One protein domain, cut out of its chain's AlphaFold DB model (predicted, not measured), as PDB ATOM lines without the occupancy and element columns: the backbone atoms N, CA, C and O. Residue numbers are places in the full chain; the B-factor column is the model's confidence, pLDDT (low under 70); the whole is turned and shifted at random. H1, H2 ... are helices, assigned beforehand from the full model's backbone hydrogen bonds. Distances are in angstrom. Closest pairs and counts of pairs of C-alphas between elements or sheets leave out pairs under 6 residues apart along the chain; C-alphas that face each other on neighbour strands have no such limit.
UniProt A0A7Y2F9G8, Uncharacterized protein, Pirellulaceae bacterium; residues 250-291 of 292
ATOM      1  N   ASP A 250     -27.467 -10.638 -15.065       53.19
ATOM      2  CA  ASP A 250     -28.160 -10.119 -16.249       53.19
ATOM      3  C   ASP A 250     -29.547 -10.754 -16.450       53.19
ATOM      4  O   ASP A 250     -30.516 -10.077 -16.806       53.19
ATOM      5  N   LEU A 251     -29.658 -12.058 -16.187       69.31
ATOM      6  CA  LEU A 251     -30.921 -12.787 -16.236       69.31
ATOM      7  C   LEU A 251     -31.775 -12.520 -14.994       69.31
ATOM      8  O   LEU A 251     -32.999 -12.462 -15.108       69.31
ATOM      9  N   SER A 252     -31.151 -12.339 -13.831       68.88
ATOM     10  CA  SER A 252     -31.826 -11.971 -12.587       68.88
ATOM     11  C   SER A 252     -32.511 -10.608 -12.724       68.88
ATOM     12  O   SER A 252     -33.725 -10.513 -12.543       68.88
ATOM     13  N   ASP A 253     -31.778  -9.591 -13.183       62.16
ATOM     14  CA  ASP A 253     -32.277  -8.229 -13.402       62.16
ATOM     15  C   ASP A 253     -33.424  -8.200 -14.421       62.16
ATOM     16  O   ASP A 253     -34.457  -7.552 -14.209       62.16
ATOM     17  N   ALA A 254     -33.289  -8.947 -15.522       70.69
ATOM     18  CA  ALA A 254     -34.341  -9.061 -16.528       70.69
ATOM     19  C   ALA A 254     -35.616  -9.710 -15.959       70.69
ATOM     20  O   ALA A 254     -36.733  -9.277 -16.264       70.69
ATOM     21  N   ILE A 255     -35.466 -10.737 -15.116       81.88
ATOM     22  CA  ILE A 255     -36.583 -11.436 -14.476       81.88
ATOM     23  C   ILE A 255     -37.249 -10.568 -13.402       81.88
ATOM     24  O   ILE A 255     -38.480 -10.541 -13.347       81.88
ATOM     25  N   GLU A 256     -36.496  -9.823 -12.593       77.50
ATOM     26  CA  GLU A 256     -37.061  -8.876 -11.621       77.50
ATOM     27  C   GLU A 256     -37.825  -7.740 -12.316       77.50
ATOM     28  O   GLU A 256     -38.979  -7.462 -11.977       77.50
ATOM     29  N   THR A 257     -37.256  -7.173 -13.383       73.88
ATOM     30  CA  THR A 257     -37.927  -6.152 -14.208       73.88
ATOM     31  C   THR A 257     -39.249  -6.673 -14.783       73.88
ATOM     32  O   THR A 257     -40.284  -5.995 -14.747       73.88
ATOM     33  N   LEU A 258     -39.257  -7.917 -15.272       83.75
ATOM     34  CA  LEU A 258     -40.462  -8.565 -15.782       83.75
ATOM     35  C   LEU A 258     -41.507  -8.794 -14.676       83.75
ATOM     36  O   LEU A 258     -42.691  -8.531 -14.906       83.75
ATOM     37  N   LYS A 259     -41.104  -9.248 -13.479       84.31
ATOM     38  CA  LYS A 259     -42.015  -9.421 -12.329       84.31
ATOM     39  C   LYS A 259     -42.709  -8.107 -11.980       84.31
ATOM     40  O   LYS A 259     -43.936  -8.085 -11.854       84.31
ATOM     41  N   LEU A 260     -41.946  -7.020 -11.868       75.88
ATOM     42  CA  LEU A 260     -42.468  -5.691 -11.547       75.88
ATOM     43  C   LEU A 260     -43.438  -5.191 -12.622       75.88
ATOM     44  O   LEU A 260     -44.551  -4.768 -12.303       75.88
ATOM     45  N   THR A 261     -43.080  -5.341 -13.899       82.06
ATOM     46  CA  THR A 261     -43.939  -4.957 -15.033       82.06
ATOM     47  C   THR A 261     -45.273  -5.715 -15.017       82.06
ATOM     48  O   THR A 261     -46.348  -5.131 -15.184       82.06
ATOM     49  N   VAL A 262     -45.230  -7.027 -14.761       84.56
ATOM     50  CA  VAL A 262     -46.426  -7.875 -14.644       84.56
ATOM     51  C   VAL A 262     -47.291  -7.446 -13.454       84.56
ATOM     52  O   VAL A 262     -48.516  -7.376 -13.584       84.56
ATOM     53  N   LEU A 263     -46.686  -7.122 -12.308       83.50
ATOM     54  CA  LEU A 263     -47.402  -6.617 -11.134       83.50
ATOM     55  C   LEU A 263     -48.043  -5.249 -11.395       83.50
ATOM     56  O   LEU A 263     -49.198  -5.049 -11.024       83.50
ATOM     57  N   ARG A 264     -47.357  -4.339 -12.093       78.25
ATOM     58  CA  ARG A 264     -47.892  -3.024 -12.478       78.25
ATOM     59  C   ARG A 264     -49.141  -3.159 -13.343       78.25
ATOM     60  O   ARG A 264     -50.178  -2.594 -13.000       78.25
ATOM     61  N   HIS A 265     -49.080  -3.956 -14.412       79.38
ATOM     62  CA  HIS A 265     -50.251  -4.212 -15.258       79.38
ATOM     63  C   HIS A 265     -51.374  -4.929 -14.505       79.38
ATOM     64  O   HIS A 265     -52.549  -4.674 -14.764       79.38
ATOM     65  N   LYS A 266     -51.044  -5.788 -13.535       83.25
ATOM     66  CA  LYS A 266     -52.040  -6.406 -12.656       83.25
ATOM     67  C   LYS A 266     -52.742  -5.365 -11.775       83.25
ATOM     68  O   LYS A 266     -53.965  -5.407 -11.673       83.25
ATOM     69  N   THR A 267     -52.002  -4.425 -11.186       81.94
ATOM     70  CA  THR A 267     -52.543  -3.355 -10.326       81.94
ATOM     71  C   THR A 267     -53.389  -2.353 -11.110       81.94
ATOM     72  O   THR A 267     -54.415  -1.901 -10.608       81.94
ATOM     73  N   THR A 268     -53.033  -2.050 -12.363       85.19
ATOM     74  CA  THR A 268     -53.866  -1.211 -13.244       85.19
ATOM     75  C   THR A 268     -55.064  -1.958 -13.835       85.19
ATOM     76  O   THR A 268     -55.875  -1.360 -14.540       85.19
ATOM     77  N   GLY A 269     -55.228  -3.249 -13.530       85.50
ATOM     78  CA  GLY A 269     -56.357  -4.048 -13.998       85.50
ATOM     79  C   GLY A 269     -56.266  -4.433 -15.473       85.50
ATOM     80  O   GLY A 269     -57.301  -4.592 -16.111       85.50
ATOM     81  N   TRP A 270     -55.051  -4.600 -16.007       90.00
ATOM     82  CA  TRP A 270     -54.806  -5.092 -17.367       90.00
ATOM     83  C   TRP A 270     -55.358  -4.166 -18.465       90.00
ATOM     84  O   TRP A 270     -55.871  -4.628 -19.482       90.00
ATOM     85  N   GLN A 271     -55.277  -2.847 -18.259       81.12
ATOM     86  CA  GLN A 271     -55.835  -1.853 -19.191       81.12
ATOM     87  C   GLN A 271     -55.163  -1.872 -20.573       81.12
ATOM     88  O   GLN A 271     -55.856  -1.808 -21.586       81.12
ATOM     89  N   ASP A 272     -53.836  -2.008 -20.617       76.06
ATOM     90  CA  ASP A 272     -53.058  -1.909 -21.863       76.06
ATOM     91  C   ASP A 272     -52.786  -3.266 -22.529       76.06
ATOM     92  O   ASP A 272     -52.515  -3.354 -23.726       76.06
ATOM     93  N   THR A 273     -52.832  -4.349 -21.755       86.69
ATOM     94  CA  THR A 273     -52.534  -5.709 -22.213       86.69
ATOM     95  C   THR A 273     -53.277  -6.720 -21.361       86.69
ATOM     96  O   THR A 273     -53.683  -6.406 -20.250       86.69
ATOM     97  N   ASN A 274     -53.413  -7.955 -21.842       90.12
ATOM     98  CA  ASN A 274     -54.028  -9.035 -21.078       90.12
ATOM     99  C   ASN A 274     -52.988 -10.101 -20.667       90.12
ATOM    100  O   ASN A 274     -51.974 -10.275 -21.353       90.12
ATOM    101  N   PRO A 275     -53.256 -10.873 -19.598       89.50
ATOM    102  CA  PRO A 275     -52.333 -11.902 -19.113       89.50
ATOM    103  C   PRO A 275     -51.973 -12.963 -20.161       89.50
ATOM    104  O   PRO A 275     -50.845 -13.446 -20.200       89.50
ATOM    105  N   GLN A 276     -52.923 -13.322 -21.030       91.88
ATOM    106  CA  GLN A 276     -52.751 -14.382 -22.028       91.88
ATOM    107  C   GLN A 276     -51.770 -13.963 -23.127       91.88
ATOM    108  O   GLN A 276     -51.055 -14.801 -23.671       91.88
ATOM    109  N   THR A 277     -51.719 -12.673 -23.463       90.50
ATOM    110  CA  THR A 277     -50.739 -12.119 -24.397       90.50
ATOM    111  C   THR A 277     -49.337 -12.229 -23.814       90.50
ATOM    112  O   THR A 277     -48.456 -12.755 -24.487       90.50
ATOM    113  N   ILE A 278     -49.135 -11.808 -22.560       88.88
ATOM    114  CA  ILE A 278     -47.830 -11.913 -21.886       88.88
ATOM    115  C   ILE A 278     -47.385 -13.377 -21.816       88.88
ATOM    116  O   ILE A 278     -46.257 -13.688 -22.185       88.88
ATOM    117  N   GLN A 279     -48.288 -14.287 -21.442       92.38
ATOM    118  CA  GLN A 279     -47.993 -15.718 -21.392       92.38
ATOM    119  C   GLN A 279     -47.491 -16.261 -22.739       92.38
ATOM    120  O   GLN A 279     -46.482 -16.955 -22.767       92.38
ATOM    121  N   LYS A 280     -48.114 -15.882 -23.864       92.69
ATOM    122  CA  LYS A 280     -47.652 -16.295 -25.203       92.69
ATOM    123  C   LYS A 280     -46.229 -15.832 -25.517       92.69
ATOM    124  O   LYS A 280     -45.499 -16.554 -26.188       92.69
ATOM    125  N   TYR A 281     -45.839 -14.638 -25.067       91.38
ATOM    126  CA  TYR A 281     -44.466 -14.156 -25.237       91.38
ATOM    127  C   TYR A 281     -43.481 -14.949 -24.374       91.38
ATOM    128  O   TYR A 281     -42.419 -15.314 -24.869       91.38
ATOM    129  N   LEU A 282     -43.840 -15.280 -23.130       92.69
ATOM    130  CA  LEU A 282     -43.007 -16.126 -22.268       92.69
ATOM    131  C   LEU A 282     -42.851 -17.540 -22.836       92.69
ATOM    132  O   LEU A 282     -41.744 -18.073 -22.855       92.69
ATOM    133  N   ASP A 283     -43.926 -18.109 -23.383       92.75
ATOM    134  CA  ASP A 283     -43.879 -19.396 -24.076       92.75
ATOM    135  C   ASP A 283     -42.973 -19.325 -25.317       92.75
ATOM    136  O   ASP A 283     -42.194 -20.241 -25.571       92.75
ATOM    137  N   ALA A 284     -43.015 -18.227 -26.080       89.44
ATOM    138  CA  ALA A 284     -42.134 -18.027 -27.232       89.44
ATOM    139  C   ALA A 284     -40.653 -17.920 -26.827       89.44
ATOM    140  O   ALA A 284     -39.795 -18.497 -27.497       89.44
ATOM    141  N   VAL A 285     -40.350 -17.240 -25.717       88.44
ATOM    142  CA  VAL A 285     -38.998 -17.212 -25.133       88.44
ATOM    143  C   VAL A 285     -38.581 -18.618 -24.694       88.44
ATOM    144  O   VAL A 285     -37.470 -19.045 -24.997       88.44
ATOM    145  N   ALA A 286     -39.475 -19.387 -24.068       89.44
ATOM    146  CA  ALA A 286     -39.191 -20.768 -23.687       89.44
ATOM    147  C   ALA A 286     -38.907 -21.675 -24.900       89.44
ATOM    148  O   ALA A 286     -38.001 -22.512 -24.861       89.44
ATOM    149  N   VAL A 287     -39.631 -21.478 -26.006       92.06
ATOM    150  CA  VAL A 287     -39.338 -22.142 -27.283       92.06
ATOM    151  C   VAL A 287     -37.964 -21.729 -27.807       92.06
ATOM    152  O   VAL A 287     -37.213 -22.595 -28.234       92.06
ATOM    153  N   LEU A 288     -37.584 -20.451 -27.724       87.12
ATOM    154  CA  LEU A 288     -36.263 -19.981 -28.158       87.12
ATOM    155  C   LEU A 288     -35.109 -20.636 -27.379       87.12
ATOM    156  O   LEU A 288     -34.065 -20.902 -27.962       87.12
ATOM    157  N   MET A 289     -35.300 -20.958 -26.097       87.81
ATOM    158  CA  MET A 289     -34.295 -21.674 -25.293       87.81
ATOM    159  C   MET A 289     -34.191 -23.172 -25.621       87.81
ATOM    160  O   MET A 289     -33.181 -23.802 -25.318       87.81
ATOM    161  N   THR A 290     -35.252 -23.765 -26.172       89.06
ATOM    162  CA  THR A 290     -35.356 -25.218 -26.406       89.06
ATOM    163  C   THR A 290     -35.252 -25.605 -27.879       89.06
ATOM    164  O   THR A 290     -34.980 -26.765 -28.192       89.06
ATOM    165  N   ALA A 291     -35.438 -24.651 -28.791       68.31
ATOM    166  CA  ALA A 291     -35.223 -24.823 -30.216       68.31
ATOM    167  C   ALA A 291     -33.714 -24.918 -30.504       68.31
ATOM    168  O   ALA A 291     -32.962 -23.989 -30.225       68.31
TER     169      ALA A 291
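AT A GLANCE: This is residues 250 to 291 of the 292 residues of an uncharacterized protein of Pirellulaceae bacterium (UniProt A0A7Y2F9G8). Two helices, H1 and H2, make a flat, open V, with the short link between them at the closed end and a gap between the two arms. H2 folds back after the link, and both arms stick out from the link end: residues 250 to 261 and 279 to 291 stand free. The printed part has 42 residues, with two named helices, H1 then H2, and no named strand; its class is all helix. It is loose, with a radius of gyration of the C-alphas of 11.6 A, and spans 34 by 22 by 9 A.

HOW THE PARTS SIT: H1, residues 250 to 267, and H2, residues 275 to 290, are only just apart, their closest C-alphas being 8.4 A from each other. In H1 and H2 every O i to N i+4 pair is within hydrogen-bond range.

IN THESE COORDINATES: H1 begins at C-alpha 250, (-28.160, -10.119, -16.249), and is 26.0 A long from first to last C-alpha. H2 is 22.8 A long and ends at C-alpha 290, (-35.356, -25.218, -26.406).

THE WHOLE: The C-alphas farthest apart, of Thr 268 and Ala 291, are 34.5 A apart. The printed part has no cut. Residues 250 to 253 and residue 291 have pLDDT under 70.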